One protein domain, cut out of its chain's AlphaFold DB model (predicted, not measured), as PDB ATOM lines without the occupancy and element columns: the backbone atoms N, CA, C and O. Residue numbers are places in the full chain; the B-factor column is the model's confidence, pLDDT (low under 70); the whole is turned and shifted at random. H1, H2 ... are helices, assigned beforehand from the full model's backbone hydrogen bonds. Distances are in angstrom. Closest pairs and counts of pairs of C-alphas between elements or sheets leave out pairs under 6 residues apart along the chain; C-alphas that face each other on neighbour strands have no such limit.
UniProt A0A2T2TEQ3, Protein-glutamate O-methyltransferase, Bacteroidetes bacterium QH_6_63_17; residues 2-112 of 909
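Overview. This is residues 2 to 112 of the 909 residues of the protein "Protein-glutamate O-methyltransferase" of Bacteroidetes bacterium QH_6_63_17 (UniProt A0A2T2TEQ3). Four helices, H3 to H6, make a small body: H5 packs beside H3, H6 bridges H3 and H4, and H4 lies nearest the middle. H2 meets this body at one end only, at the end of H4, and reaches away as an arm, with residues 16 to 22 sticking out and H1 off the body on the same side. The printed part has 111 residues with six named helices, in the order H1 to H6, and no named strand; the class is all helix. The whole is compact, with a radius of gyration of the C-alphas of 14.7 A, and it spans 42 by 31 by 25 A.

Arrangement. H3, residues 45 to 62, is the longest helix. With residues 47 to 54 alone it touches H5, residues 90 to 96; the closest C-alphas, of Ile 54 and Leu 94, are 5.9 A apart. The two run the same way at a shallow tilt of 32 degrees, only just short of steep. With residues 58 to 62 alone H3 touches H6, residues 101 to 111, about perpendicular at 78 degrees; the closest C-alphas, of Leu 58 and Val 104, are 6.7 A apart. H6 touches H4, residues 71 to 84, opposite ways at a steep tilt of 43 degrees; the closest C-alphas, of Arg 77 and Asp 110, are 6.2 A apart. The packing of the helices is mostly crossed, but only just: of 3 pairs, 1 is at a shallow tilt. H4 and H5 are close but not clearly touching, with the C-alphas of Met 82 and Tyr 93 closest at 6.9 A. H2, residues 17 to 30, and H4 only just touch, only at their ends, with 3 pairs of C-alphas within 8 A; the closest are those of Asn 30 and Gln 83, 5.6 A. H1, residues 2 to 6, touches no helix. Every O i to N i+4 pair is within hydrogen-bond range in H1, H2, H4, H5 and H6; in H3 it is 13 of 14.

Along the chain. H3 is 25.5 A long, from C-alpha 45 at (258.334, 77.429, 112.007). H2 is 19.8 A, H4 19.6 A and H6 15.4 A long, H6 ending with C-alpha 111 at (269.710, 79.001, 131.895). H5 is 9.7 A and H1 6.3 A long, H1 beginning with C-alpha 2 at (285.737, 66.228, 144.481).

Size, cuts and confidence. The two C-alphas farthest apart, of Gln 3 and Gln 45, are 44.6 A apart. The printed part has no cut. The link from H2 to H3, residues 31 to 44, is long. The mean pLDDT of the printed part is 80.2; it is under 70 at residues 2 to 10, 31 to 33, 38 and 61 to 63.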
ATOM      1  N   PRO A   2     287.019  66.649 145.083       62.81
ATOM      2  CA  PRO A   2     285.737  66.228 144.481       62.81
ATOM      3  C   PRO A   2     284.493  66.676 145.261       62.81
ATOM      4  O   PRO A   2     283.566  67.221 144.675       62.81
ATOM      5  N   GLN A   3     284.490  66.501 146.587       54.00
ATOM      6  CA  GLN A   3     283.358  66.889 147.443       54.00
ATOM      7  C   GLN A   3     283.066  68.394 147.388       54.00
ATOM      8  O   GLN A   3     281.906  68.776 147.357       54.00
ATOM      9  N   SER A   4     284.102  69.233 147.298       50.34
ATOM     10  CA  SER A   4     283.973  70.689 147.162       50.34
ATOM     11  C   SER A   4     283.225  71.075 145.882       50.34
ATOM     12  O   SER A   4     282.356  71.935 145.921       50.34
ATOM     13  N   ALA A   5     283.513  70.400 144.760       59.59
ATOM     14  CA  ALA A   5     282.773  70.600 143.517       59.59
ATOM     15  C   ALA A   5     281.323  70.102 143.643       59.59
ATOM     16  O   ALA A   5     280.401  70.823 143.280       59.59
ATOM     17  N   ILE A   6     281.103  68.911 144.210       64.50
ATOM     18  CA  ILE A   6     279.755  68.343 144.410       64.50
ATOM     19  C   ILE A   6     278.887  69.259 145.291       64.50
ATOM     20  O   ILE A   6     277.726  69.488 144.965       64.50
ATOM     21  N   ALA A   7     279.463  69.841 146.347       50.59
ATOM     22  CA  ALA A   7     278.781  70.755 147.262       50.59
ATOM     23  C   ALA A   7     278.298  72.064 146.606       50.59
ATOM     24  O   ALA A   7     277.419  72.714 147.159       50.59
ATOM     25  N   THR A   8     278.805  72.435 145.422       55.84
ATOM     26  CA  THR A   8     278.269  73.584 144.663       55.84
ATOM     27  C   THR A   8     276.879  73.329 144.074       55.84
ATOM     28  O   THR A   8     276.215  74.269 143.654       55.84
ATOM     29  N   GLY A   9     276.447  72.066 143.959       54.75
ATOM     30  CA  GLY A   9     275.207  71.713 143.258       54.75
ATOM     31  C   GLY A   9     275.223  72.001 141.745       54.75
ATOM     32  O   GLY A   9     274.165  71.977 141.120       54.75
ATOM     33  N   LEU A  10     276.397  72.271 141.155       54.09
ATOM     34  CA  LEU A  10     276.593  72.587 139.729       54.09
ATOM     35  C   LEU A  10     277.230  71.434 138.923       54.09
ATOM     36  O   LEU A  10     277.589  71.615 137.762       54.09
ATOM     37  N   VAL A  11     277.410  70.253 139.524       71.00
ATOM     38  CA  VAL A  11     278.062  69.095 138.882       71.00
ATOM     39  C   VAL A  11     277.029  68.223 138.167       71.00
ATOM     40  O   VAL A  11     276.230  67.560 138.820       71.00
ATOM     41  N   ASP A  12     277.081  68.159 136.831       71.12
ATOM     42  CA  ASP A  12     276.098  67.403 136.033       71.12
ATOM     43  C   ASP A  12     276.242  65.873 136.152       71.12
ATOM     44  O   ASP A  12     275.267  65.142 135.983       71.12
ATOM     45  N   VAL A  13     277.460  65.369 136.396       76.62
ATOM     46  CA  VAL A  13     277.752  63.929 136.490       76.62
ATOM     47  C   VAL A  13     278.762  63.658 137.601       76.62
ATOM     48  O   VAL A  13     279.895  64.132 137.563       76.62
ATOM     49  N   THR A  14     278.379  62.807 138.550       82.31
ATOM     50  CA  THR A  14     279.284  62.203 139.536       82.31
ATOM     51  C   THR A  14     279.477  60.715 139.230       82.31
ATOM     52  O   THR A  14     278.585  60.036 138.713       82.31
ATOM     53  N   GLY A  15     280.671  60.183 139.498       84.94
ATOM     54  CA  GLY A  15     280.981  58.785 139.207       84.94
ATOM     55  C   GLY A  15     282.453  58.431 139.392       84.94
ATOM     56  O   GLY A  15     283.287  59.286 139.681       84.94
ATOM     57  N   SER A  16     282.770  57.151 139.208       88.62
ATOM     58  CA  SER A  16     284.149  56.669 139.126       88.62
ATOM     59  C   SER A  16     284.828  57.170 137.844       88.62
ATOM     60  O   SER A  16     284.160  57.444 136.845       88.62
ATOM     61  N   ALA A  17     286.164  57.247 137.836       88.00
ATOM     62  CA  ALA A  17     286.919  57.725 136.674       88.00
ATOM     63  C   ALA A  17     286.568  57.011 135.341       88.00
ATOM     64  O   ALA A  17     286.427  57.715 134.343       88.00
ATOM     65  N   PRO A  18     286.323  55.680 135.290       89.56
ATOM     66  CA  PRO A  18     285.847  55.021 134.068       89.56
ATOM     67  C   PRO A  18     284.477  55.523 133.587       89.56
ATOM     68  O   PRO A  18     284.309  55.784 132.401       89.56
ATOM     69  N   ARG A  19     283.516  55.729 134.502       86.69
ATOM     70  CA  ARG A  19     282.169  56.235 134.179       86.69
ATOM     71  C   ARG A  19     282.200  57.694 133.717       86.69
ATOM     72  O   ARG A  19     281.428  58.082 132.847       86.69
ATOM     73  N   LEU A  20     283.099  58.500 134.284       88.50
ATOM     74  CA  LEU A  20     283.344  59.869 133.823       88.50
ATOM     75  C   LEU A  20     283.988  59.883 132.428       88.50
ATOM     76  O   LEU A  20     283.570  60.669 131.585       88.50
ATOM     77  N   ALA A  21     284.945  58.992 132.153       87.31
ATOM     78  CA  ALA A  21     285.548  58.862 130.827       87.31
ATOM     79  C   ALA A  21     284.522  58.434 129.761       87.31
ATOM     80  O   ALA A  21     284.477  59.032 128.691       87.31
ATOM     81  N   GLU A  22     283.658  57.463 130.069       87.06
ATOM     82  CA  GLU A  22     282.542  57.051 129.207       87.06
ATOM     83  C   GLU A  22     281.593  58.224 128.906       87.06
ATOM     84  O   GLU A  22     281.321  58.516 127.742       87.06
ATOM     85  N   LYS A  23     281.172  58.974 129.934       83.31
ATOM     86  CA  LYS A  23     280.293  60.143 129.763       83.31
ATOM     87  C   LYS A  23     280.945  61.304 129.005       83.31
ATOM     88  O   LYS A  23     280.252  62.005 128.274       83.31
ATOM     89  N   LEU A  24     282.260  61.498 129.126       85.38
ATOM     90  CA  LEU A  24     283.003  62.484 128.330       85.38
ATOM     91  C   LEU A  24     283.097  62.085 126.849       85.38
ATOM     92  O   LEU A  24     283.032  62.959 125.985       85.38
ATOM     93  N   LEU A  25     283.227  60.788 126.549       85.56
ATOM     94  CA  LEU A  25     283.187  60.281 125.174       85.56
ATOM     95  C   LEU A  25     281.786  60.447 124.570       85.56
ATOM     96  O   LEU A  25     281.672  61.003 123.482       85.56
ATOM     97  N   GLU A  26     280.731  60.078 125.303       81.69
ATOM     98  CA  GLU A  26     279.336  60.288 124.884       81.69
ATOM     99  C   GLU A  26     279.041  61.773 124.611       81.69
ATOM    100  O   GLU A  26     278.510  62.112 123.557       81.69
ATOM    101  N   TYR A  27     279.462  62.679 125.503       80.06
ATOM    102  CA  TYR A  27     279.288  64.122 125.309       80.06
ATOM    103  C   TYR A  27     280.040  64.646 124.072       80.06
ATOM    104  O   TYR A  27     279.479  65.409 123.285       80.06
ATOM    105  N   ARG A  28     281.295  64.215 123.865       81.69
ATOM    106  CA  ARG A  28     282.094  64.572 122.679       81.69
ATOM    107  C   ARG A  28     281.418  64.107 121.389       81.69
ATOM    108  O   ARG A  28     281.365  64.868 120.427       81.69
ATOM    109  N   ASP A  29     280.929  62.872 121.370       80.31
ATOM    110  CA  ASP A  29     280.343  62.261 120.175       80.31
ATOM    111  C   ASP A  29     278.968  62.881 119.859       80.31
ATOM    112  O   ASP A  29     278.641  63.110 118.693       80.31
ATOM    113  N   ASN A  30     278.218  63.287 120.889       78.00
ATOM    114  CA  ASN A  30     276.973  64.048 120.765       78.00
ATOM    115  C   ASN A  30     277.174  65.492 120.262       78.00
ATOM    116  O   ASN A  30     276.330  65.991 119.517       78.00
ATOM    117  N   ALA A  31     278.272  66.165 120.623       67.12
ATOM    118  CA  ALA A  31     278.512  67.579 120.291       67.12
ATOM    119  C   ALA A  31     278.651  67.876 118.778       67.12
ATOM    120  O   ALA A  31     278.522  69.024 118.347       67.12
ATOM    121  N   GLY A  32     278.900  66.849 117.957       63.00
ATOM    122  CA  GLY A  32     278.875  66.949 116.491       63.00
ATOM    123  C   GLY A  32     277.524  66.609 115.845       63.00
ATOM    124  O   GLY A  32     277.345  66.871 114.658       63.00
ATOM    125  N   ALA A  33     276.590  66.012 116.592       66.81
ATOM    126  CA  ALA A  33     275.310  65.508 116.083       66.81
ATOM    127  C   ALA A  33     274.089  66.295 116.593       66.81
ATOM    128  O   ALA A  33     273.028  66.261 115.972       66.81
ATOM    129  N   ILE A  34     274.232  66.989 117.725       73.12
ATOM    130  CA  ILE A  34     273.180  67.756 118.393       73.12
ATOM    131  C   ILE A  34     273.624  69.215 118.415       73.12
ATOM    132  O   ILE A  34     274.336  69.614 119.332       73.12
ATOM    133  N   GLN A  35     273.220  69.986 117.404       74.12
ATOM    134  CA  GLN A  35     273.525  71.413 117.291       74.12
ATOM    135  C   GLN A  35     272.243  72.209 117.049       74.12
ATOM    136  O   GLN A  35     271.438  71.863 116.180       74.12
ATOM    137  N   LEU A  36     272.059  73.278 117.822       78.44
ATOM    138  CA  LEU A  36     271.063  74.309 117.547       78.44
ATOM    139  C   LEU A  36     271.759  75.471 116.817       78.44
ATOM    140  O   LEU A  36     272.935  75.723 117.069       78.44
ATOM    141  N   PRO A  37     271.078  76.182 115.904       76.94
ATOM    142  CA  PRO A  37     271.661  77.364 115.278       76.94
ATOM    143  C   PRO A  37     271.848  78.489 116.304       76.94
ATOM    144  O   PRO A  37     271.041  78.624 117.219       76.94
ATOM    145  N   ASP A  38     272.850  79.353 116.112       64.38
ATOM    146  CA  ASP A  38     273.082  80.523 116.979       64.38
ATOM    147  C   ASP A  38     271.945  81.564 116.923       64.38
ATOM    148  O   ASP A  38     271.716  82.303 117.888       64.38
ATOM    149  N   GLU A  39     271.221  81.625 115.800       71.69
ATOM    150  CA  GLU A  39     270.115  82.554 115.566       71.69
ATOM    151  C   GLU A  39     268.758  81.855 115.422       71.69
ATOM    152  O   GLU A  39     268.611  80.830 114.758       71.69
ATOM    153  N   GLU A  40     267.719  82.491 115.968       73.06
ATOM    154  CA  GLU A  40     266.324  82.043 115.843       73.06
ATOM    155  C   GLU A  40     265.808  82.113 114.390       73.06
ATOM    156  O   GLU A  40     264.909  81.365 114.015       73.06
ATOM    157  N   SER A  41     266.428  82.959 113.558       74.19
ATOM    158  CA  SER A  41     266.162  83.128 112.121       74.19
ATOM    159  C   SER A  41     266.379  81.849 111.296       74.19
ATOM    160  O   SER A  41     265.761  81.689 110.244       74.19
ATOM    161  N   ALA A  42     267.237  80.942 111.772       78.25
ATOM    162  CA  ALA A  42     267.604  79.703 111.090       78.25
ATOM    163  C   ALA A  42     266.742  78.489 111.496       78.25
ATOM    164  O   ALA A  42     266.893  77.414 110.915       78.25
ATOM    165  N   LEU A  43     265.835  78.637 112.470       80.88
ATOM    166  CA  LEU A  43     264.894  77.587 112.866       80.88
ATOM    167  C   LEU A  43     263.653  77.575 111.962       80.88
ATOM    168  O   LEU A  43     263.098  78.616 111.607       80.88
ATOM    169  N   GLY A  44     263.151  76.379 111.645       82.62
ATOM    170  CA  GLY A  44     261.862  76.231 110.965       82.62
ATOM    171  C   GLY A  44     260.681  76.644 111.857       82.62
ATOM    172  O   GLY A  44     260.750  76.541 113.081       82.62
ATOM    173  N   GLN A  45     259.549  77.040 111.259       79.94
ATOM    174  CA  GLN A  45     258.334  77.429 112.007       79.94
ATOM    175  C   GLN A  45     257.857  76.364 113.013       79.94
ATOM    176  O   GLN A  45     257.350  76.702 114.084       79.94
ATOM    177  N   GLU A  46     258.038  75.082 112.694       81.31
ATOM    178  CA  GLU A  46     257.702  73.973 113.591       81.31
ATOM    179  C   GLU A  46     258.607  73.952 114.834       81.31
ATOM    180  O   GLU A  46     258.104  73.977 115.959       81.31
ATOM    181  N   GLN A  47     259.926  74.044 114.639       82.50
ATOM    182  CA  GLN A  47     260.919  74.122 115.715       82.50
ATOM    183  C   GLN A  47     260.713  75.364 116.594       82.50
ATOM    184  O   GLN A  47     260.774  75.267 117.818       82.50
ATOM    185  N   LEU A  48     260.381  76.515 115.996       82.94
ATOM    186  CA  LEU A  48     260.008  77.739 116.718       82.94
ATOM    187  C   LEU A  48     258.771  77.523 117.605       82.94
ATOM    188  O   LEU A  48     258.759  77.918 118.771       82.94
ATOM    189  N   SER A  49     257.746  76.829 117.098       85.69
ATOM    190  CA  SER A  49     256.561  76.467 117.885       85.69
ATOM    191  C   SER A  49     256.892  75.507 119.036       85.69
ATOM    192  O   SER A  49     256.276  75.570 120.101       85.69
ATOM    193  N   VAL A  50     257.847  74.597 118.847       87.94
ATOM    194  CA  VAL A  50     258.295  73.650 119.882       87.94
ATOM    195  C   VAL A  50     259.135  74.353 120.947       87.94
ATOM    196  O   VAL A  50     258.873  74.171 122.135       87.94
ATOM    197  N   LEU A  51     260.036  75.246 120.548       86.00
ATOM    198  CA  LEU A  51     260.798  76.118 121.440       86.00
ATOM    199  C   LEU A  51     259.880  76.993 122.313       86.00
ATOM    200  O   LEU A  51     260.027  77.029 123.533       86.00
ATOM    201  N   GLN A  52     258.863  77.629 121.720       84.75
ATOM    202  CA  GLN A  52     257.849  78.383 122.468       84.75
ATOM    203  C   GLN A  52     257.110  77.504 123.490       84.75
ATOM    204  O   GLN A  52     256.815  77.959 124.597       84.75
ATOM    205  N   LYS A  53     256.841  76.229 123.170       88.50
ATOM    206  CA  LYS A  53     256.239  75.264 124.110       88.50
ATOM    207  C   LYS A  53     257.205  74.854 125.229       88.50
ATOM    208  O   LYS A  53     256.723  74.599 126.331       88.50
ATOM    209  N   ILE A  54     258.520  74.818 124.978       88.88
ATOM    210  CA  ILE A  54     259.559  74.604 126.002       88.88
ATOM    211  C   ILE A  54     259.569  75.785 126.983       88.88
ATOM    212  O   ILE A  54     259.381  75.569 128.181       88.88
ATOM    213  N   PHE A  55     259.650  77.031 126.500       85.25
ATOM    214  CA  PHE A  55     259.557  78.215 127.373       85.25
ATOM    215  C   PHE A  55     258.217  78.281 128.121       85.25
ATOM    216  O   PHE A  55     258.193  78.535 129.318       85.25
ATOM    217  N   SER A  56     257.106  77.920 127.470       83.88
ATOM    218  CA  SER A  56     255.782  77.836 128.113       83.88
ATOM    219  C   SER A  56     255.638  76.687 129.128       83.88
ATOM    220  O   SER A  56     254.637  76.637 129.853       83.88
ATOM    221  N   ARG A  57     256.558  75.711 129.152       84.94
ATOM    222  CA  ARG A  57     256.647  74.674 130.199       84.94
ATOM    223  C   ARG A  57     257.511  75.170 131.355       84.94
ATOM    224  O   ARG A  57     257.060  75.043 132.486       84.94
ATOM    225  N   LEU A  58     258.657  75.793 131.060       82.12
ATOM    226  CA  LEU A  58     259.503  76.464 132.054       82.12
ATOM    227  C   LEU A  58     258.705  77.521 132.830       82.12
ATOM    228  O   LEU A  58     258.564  77.388 134.038       82.12
ATOM    229  N   TYR A  59     258.070  78.479 132.148       78.94
ATOM    230  CA  TYR A  59     257.276  79.544 132.779       78.94
ATOM    231  C   TYR A  59     256.194  79.009 133.732       78.94
ATOM    232  O   TYR A  59     256.050  79.484 134.854       78.94
ATOM    233  N   ARG A  60     255.464  77.960 133.326       74.19
ATOM    234  CA  ARG A  60     254.392  77.360 134.143       74.19
ATOM    235  C   ARG A  60     254.865  76.611 135.389       74.19
ATOM    236  O   ARG A  60     254.022  76.309 136.226       74.19
ATOM    237  N   GLN A  61     256.144  76.252 135.477       67.62
ATOM    238  CA  GLN A  61     256.692  75.455 136.581       67.62
ATOM    239  C   GLN A  61     257.734  76.214 137.412       67.62
ATOM    240  O   GLN A  61     257.920  75.895 138.579       67.62
ATOM    241  N   ALA A  62     258.391  77.212 136.823       57.34
ATOM    242  CA  ALA A  62     259.467  77.988 137.432       57.34
ATOM    243  C   ALA A  62     259.140  79.486 137.580       57.34
ATOM    244  O   ALA A  62     260.024  80.247 137.954       57.34
ATOM    245  N   GLY A  63     257.929  79.933 137.215       65.19
ATOM    246  CA  GLY A  63     257.464  81.325 137.343       65.19
ATOM    247  C   GLY A  63     258.101  82.341 136.383       65.19
ATOM    248  O   GLY A  63     257.493  83.371 136.098       65.19
ATOM    249  N   HIS A  64     259.288  82.043 135.844       70.81
ATOM    250  CA  HIS A  64     260.119  82.993 135.102       70.81
ATOM    251  C   HIS A  64     260.016  82.863 133.576       70.81
ATOM    252  O   HIS A  64     259.978  81.752 133.035       70.81
ATOM    253  N   ASP A  65     259.976  83.995 132.864       74.69
ATOM    254  CA  ASP A  65     259.840  84.030 131.401       74.69
ATOM    255  C   ASP A  65     261.184  84.231 130.682       74.69
ATOM    256  O   ASP A  65     261.712  85.337 130.545       74.69
ATOM    257  N   PHE A  66     261.699  83.136 130.124       80.56
ATOM    258  CA  PHE A  66     262.924  83.129 129.329       80.56
ATOM    259  C   PHE A  66     262.753  83.665 127.891       80.56
ATOM    260  O   PHE A  66     263.745  83.774 127.169       80.56
ATOM    261  N   SER A  67     261.544  84.038 127.444       75.44
ATOM    262  CA  SER A  67     261.302  84.533 126.074       75.44
ATOM    263  C   SER A  67     262.132  85.779 125.713       75.44
ATOM    264  O   SER A  67     262.539  85.950 124.555       75.44
ATOM    265  N   GLY A  68     262.426  86.603 126.726       77.88
ATOM    266  CA  GLY A  68     263.215  87.833 126.654       77.88
ATOM    267  C   GLY A  68     264.737  87.664 126.772       77.88
ATOM    268  O   GLY A  68     265.458  88.662 126.701       77.88
ATOM    269  N   TYR A  69     265.245  86.439 126.945       82.44
ATOM    270  CA  TYR A  69     266.685  86.155 127.037       82.44
ATOM    271  C   TYR A  69     267.334  86.057 125.645       82.44
ATOM    272  O   TYR A  69     266.671  85.774 124.642       82.44
ATOM    273  N   LYS A  70     268.644  86.310 125.550       81.75
ATOM    274  CA  LYS A  70     269.403  86.231 124.291       81.75
ATOM    275  C   LYS A  70     269.423  84.806 123.752       81.75
ATOM    276  O   LYS A  70     269.934  83.893 124.399       81.75
ATOM    277  N   ARG A  71     268.952  84.644 122.513       81.25
ATOM    278  CA  ARG A  71     268.731  83.326 121.906       81.25
ATOM    279  C   ARG A  71     270.002  82.504 121.739       81.25
ATOM    280  O   ARG A  71     269.975  81.350 122.130       81.25
ATOM    281  N   SER A  72     271.128  83.097 121.346       74.81
ATOM    282  CA  SER A  72     272.423  82.398 121.309       74.81
ATOM    283  C   SER A  72     272.838  81.809 122.668       74.81
ATOM    284  O   SER A  72     273.310  80.677 122.745       74.81
ATOM    285  N   THR A  73     272.605  82.528 123.775       78.06
ATOM    286  CA  THR A  73     272.872  81.989 125.122       78.06
ATOM    287  C   THR A  73     271.895  80.869 125.464       78.06
ATOM    288  O   THR A  73     272.320  79.793 125.874       78.06
ATOM    289  N   THR A  74     270.599  81.097 125.256       83.62
ATOM    290  CA  THR A  74     269.536  80.129 125.548       83.62
ATOM    291  C   THR A  74     269.683  78.837 124.741       83.62
ATOM    292  O   THR A  74     269.530  77.754 125.298       83.62
ATOM    293  N   PHE A  75     270.031  78.930 123.457       85.31
ATOM    294  CA  PHE A  75     270.250  77.791 122.568       85.31
ATOM    295  C   PHE A  75     271.476  76.991 122.972       85.31
ATOM    296  O   PHE A  75     271.334  75.795 123.186       85.31
ATOM    297  N   ARG A  76     272.623  77.627 123.231       81.12
ATOM    298  CA  ARG A  76     273.823  76.920 123.709       81.12
ATOM    299  C   ARG A  76     273.589  76.156 125.023       81.12
ATOM    300  O   ARG A  76     274.191  75.108 125.247       81.12
ATOM    301  N   ARG A  77     272.728  76.666 125.914       85.44
ATOM    302  CA  ARG A  77     272.327  75.973 127.158       85.44
ATOM    303  C   ARG A  77     271.353  74.824 126.896       85.44
ATOM    304  O   ARG A  77     271.553  73.723 127.399       85.44
ATOM    305  N   LEU A  78     270.342  75.052 126.060       88.75
ATOM    306  CA  LEU A  78     269.379  74.028 125.654       88.75
ATOM    307  C   LEU A  78     270.063  72.861 124.918       88.75
ATOM    308  O   LEU A  78     269.826  71.702 125.241       88.75
ATOM    309  N   GLU A  79     270.967  73.175 123.993       87.19
ATOM    310  CA  GLU A  79     271.816  72.241 123.254       87.19
ATOM    311  C   GLU A  79     272.702  71.421 124.200       87.19
ATOM    312  O   GLU A  79     272.713  70.196 124.112       87.19
ATOM    313  N   ARG A  80     273.366  72.061 125.174       86.19
ATOM    314  CA  ARG A  80     274.148  71.374 126.216       86.19
ATOM    315  C   ARG A  80     273.301  70.375 127.011       86.19
ATOM    316  O   ARG A  80     273.732  69.240 127.213       86.19
ATOM    317  N   ARG A  81     272.092  70.753 127.448       89.06
ATOM    318  CA  ARG A  81     271.175  69.827 128.142       89.06
ATOM    319  C   ARG A  81     270.727  68.678 127.234       89.06
ATOM    320  O   ARG A  81     270.719  67.525 127.664       89.06
ATOM    321  N   MET A  82     270.430  68.966 125.968       89.12
ATOM    322  CA  MET A  82     270.121  67.958 124.949       89.12
ATOM    323  C   MET A  82     271.295  66.987 124.718       89.12
ATOM    324  O   MET A  82     271.068  65.780 124.664       89.12
ATOM    325  N   GLN A  83     272.541  67.473 124.682       86.12
ATOM    326  CA  GLN A  83     273.765  66.662 124.586       86.12
ATOM    327  C   GLN A  83     273.994  65.790 125.832       86.12
ATOM    328  O   GLN A  83     274.355  64.623 125.690       86.12
ATOM    329  N   LEU A  84     273.737  66.306 127.041       85.44
ATOM    330  CA  LEU A  84     273.843  65.548 128.302       85.44
ATOM    331  C   LEU A  84     272.784  64.440 128.437       85.44
ATOM    332  O   LEU A  84     273.043  63.416 129.074       85.44
ATOM    333  N   ARG A  85     271.595  64.631 127.849       87.50
ATOM    334  CA  ARG A  85     270.512  63.629 127.804       87.50
ATOM    335  C   ARG A  85     270.504  62.793 126.513       87.50
ATOM    336  O   ARG A  85     269.623  61.949 126.371       87.50
ATOM    337  N   SER A  86     271.461  63.003 125.605       85.38
ATOM    338  CA  SER A  86     271.592  62.306 124.312       85.38
ATOM    339  C   SER A  86     270.336  62.405 123.421       85.38
ATOM    340  O   SER A  86     269.913  61.431 122.798       85.38
ATOM    341  N   ILE A  87     269.715  63.593 123.364       87.88
ATOM    342  CA  ILE A  87     268.479  63.874 122.612       87.88
ATOM    343  C   ILE A  87     268.750  64.804 121.423       87.88
ATOM    344  O   ILE A  87     269.135  65.953 121.594       87.88
ATOM    345  N   THR A  88     268.463  64.333 120.210       84.25
ATOM    346  CA  THR A  88     268.797  65.028 118.953       84.25
ATOM    347  C   THR A  88     267.737  66.004 118.431       84.25
ATOM    348  O   THR A  88     268.025  66.749 117.499       84.25
ATOM    349  N   SER A  89     266.520  66.028 118.992       87.25
ATOM    350  CA  SER A  89     265.430  66.897 118.515       87.25
ATOM    351  C   SER A  89     264.710  67.654 119.632       87.25
ATOM    352  O   SER A  89     264.482  67.123 120.722       87.25
ATOM    353  N   LEU A  90     264.306  68.897 119.337       89.50
ATOM    354  CA  LEU A  90     263.558  69.759 120.262       89.50
ATOM    355  C   LEU A  90     262.219  69.127 120.671       89.50
ATOM    356  O   LEU A  90     261.781  69.276 121.809       89.50
ATOM    357  N   GLU A  91     261.580  68.388 119.766       91.25
ATOM    358  CA  GLU A  91     260.312  67.692 119.985       91.25
ATOM    359  C   GLU A  91     260.478  66.603 121.050       91.25
ATOM    360  O   GLU A  91     259.717  66.550 122.019       91.25
ATOM    361  N   SER A  92     261.511  65.768 120.905       90.88
ATOM    362  CA  SER A  92     261.840  64.710 121.866       90.88
ATOM    363  C   SER A  92     262.238  65.294 123.221       90.88
ATOM    364  O   SER A  92     261.847  64.765 124.261       90.88
ATOM    365  N   TYR A  93     262.948  66.426 123.222       93.31
ATOM    366  CA  TYR A  93     263.333  67.116 124.451       93.31
ATOM    367  C   TYR A  93     262.119  67.738 125.166       93.31
ATOM    368  O   TYR A  93     261.944  67.553 126.369       93.31
ATOM    369  N   LEU A  94     261.179  68.348 124.434       93.00
ATOM    370  CA  LEU A  94     259.887  68.782 124.982       93.00
ATOM    371  C   LEU A  94     259.061  67.603 125.533       93.00
ATOM    372  O   LEU A  94     258.327  67.769 126.510       93.00
ATOM    373  N   HIS A  95     259.161  66.413 124.936       92.88
ATOM    374  CA  HIS A  95     258.546  65.200 125.481       92.88
ATOM    375  C   HIS A  95     259.201  64.726 126.789       92.88
ATOM    376  O   HIS A  95     258.478  64.218 127.649       92.88
ATOM    377  N   LEU A  96     260.512  64.931 126.970       92.38
ATOM    378  CA  LEU A  96     261.204  64.686 128.239       92.38
ATOM    379  C   LEU A  96     260.742  65.674 129.323       92.38
ATOM    380  O   LEU A  96     260.248  65.236 130.357       92.38
ATOM    381  N   LEU A  97     260.753  66.986 129.047       91.81
ATOM    382  CA  LEU A  97     260.318  68.055 129.976       91.81
ATOM    383  C   LEU A  97     258.833  67.979 130.407       91.81
ATOM    384  O   LEU A  97     258.375  68.712 131.289       91.81
ATOM    385  N   ARG A  98     258.035  67.121 129.760       89.88
ATOM    386  CA  ARG A  98     256.644  66.810 130.138       89.88
ATOM    387  C   ARG A  98     256.514  65.616 131.089       89.88
ATOM    388  O   ARG A  98     255.409  65.363 131.559       89.88
ATOM    389  N   ARG A  99     257.589  64.856 131.308       90.94
ATOM    390  CA  ARG A  99     257.624  63.606 132.090       90.94
ATOM    391  C   ARG A  99     258.627  63.640 133.238       90.94
ATOM    392  O   ARG A  99     258.405  62.966 134.233       90.94
ATOM    393  N   ASP A 100     259.716  64.375 133.063       89.06
ATOM    394  CA  ASP A 100     260.849  64.473 133.974       89.06
ATOM    395  C   ASP A 100     260.906  65.912 134.509       89.06
ATOM    396  O   ASP A 100     261.166  66.848 133.751       89.06
ATOM    397  N   GLU A 101     260.571  66.096 135.788       85.19
ATOM    398  CA  GLU A 101     260.572  67.415 136.435       85.19
ATOM    399  C   GLU A 101     261.967  67.828 136.923       85.19
ATOM    400  O   GLU A 101     262.259  69.024 136.973       85.19
ATOM    401  N   GLU A 102     262.857  66.866 137.185       86.94
ATOM    402  CA  GLU A 102     264.261  67.136 137.511       86.94
ATOM    403  C   GLU A 102     264.971  67.774 136.309       86.94
ATOM    404  O   GLU A 102     265.701  68.750 136.470       86.94
ATOM    405  N   GLU A 103     264.692  67.312 135.083       89.44
ATOM    406  CA  GLU A 103     265.221  67.945 133.867       89.44
ATOM    407  C   GLU A 103     264.685  69.370 133.659       89.44
ATOM    408  O   GLU A 103     265.413  70.219 133.147       89.44
ATOM    409  N   VAL A 104     263.447  69.672 134.080       87.81
ATOM    410  CA  VAL A 104     262.910  71.045 134.017       87.81
ATOM    411  C   VAL A 104     263.693  71.968 134.952       87.81
ATOM    412  O   VAL A 104     264.082  73.059 134.531       87.81
ATOM    413  N   GLN A 105     263.982  71.529 136.183       83.25
ATOM    414  CA  GLN A 105     264.789  72.313 137.125       83.25
ATOM    415  C   GLN A 105     266.259  72.408 136.694       83.25
ATOM    416  O   GLN A 105     266.854  73.482 136.756       83.25
ATOM    417  N   ALA A 106     266.840  71.330 136.163       85.19
ATOM    418  CA  ALA A 106     268.207  71.346 135.651       85.19
ATOM    419  C   ALA A 106     268.365  72.274 134.430       85.19
ATOM    420  O   ALA A 106     269.377  72.966 134.305       85.19
ATOM    421  N   LEU A 107     267.353  72.351 133.554       87.69
ATOM    422  CA  LEU A 107     267.308  73.324 132.461       87.69
ATOM    423  C   LEU A 107     267.116  74.760 132.975       87.69
ATOM    424  O   LEU A 107     267.803  75.652 132.484       87.69
ATOM    425  N   LYS A 108     266.243  74.993 133.975       85.25
ATOM    426  CA  LYS A 108     266.111  76.300 134.656       85.25
ATOM    427  C   LYS A 108     267.484  76.765 135.163       85.25
ATOM    428  O   LYS A 108     267.902  77.875 134.846       85.25
ATOM    429  N   LYS A 109     268.205  75.894 135.874       80.94
ATOM    430  CA  LYS A 109     269.507  76.194 136.486       80.94
ATOM    431  C   LYS A 109     270.625  76.437 135.464       80.94
ATOM    432  O   LYS A 109     271.426  77.338 135.655       80.94
ATOM    433  N   ASP A 110     270.669  75.710 134.344       83.88
ATOM    434  CA  ASP A 110     271.676  75.966 133.291       83.88
ATOM    435  C   ASP A 110     271.372  77.251 132.481       83.88
ATOM    436  O   ASP A 110     272.277  77.863 131.905       83.88
ATOM    437  N   LEU A 111     270.109  77.702 132.456       83.19
ATOM    438  CA  LEU A 111     269.710  79.001 131.895       83.19
ATOM    439  C   LEU A 111     270.006  80.182 132.841       83.19
ATOM    440  O   LEU A 111     270.347  81.265 132.359       83.19
ATOM    441  N   LEU A 112     269.910  79.981 134.159       79.62
ATOM    442  CA  LEU A 112     270.230  80.972 135.193       79.62
ATOM    443  C   LEU A 112     271.711  80.881 135.592       79.62
ATOM    444  O   LEU A 112     272.109  80.133 136.478       79.62
TER     445      LEU A 112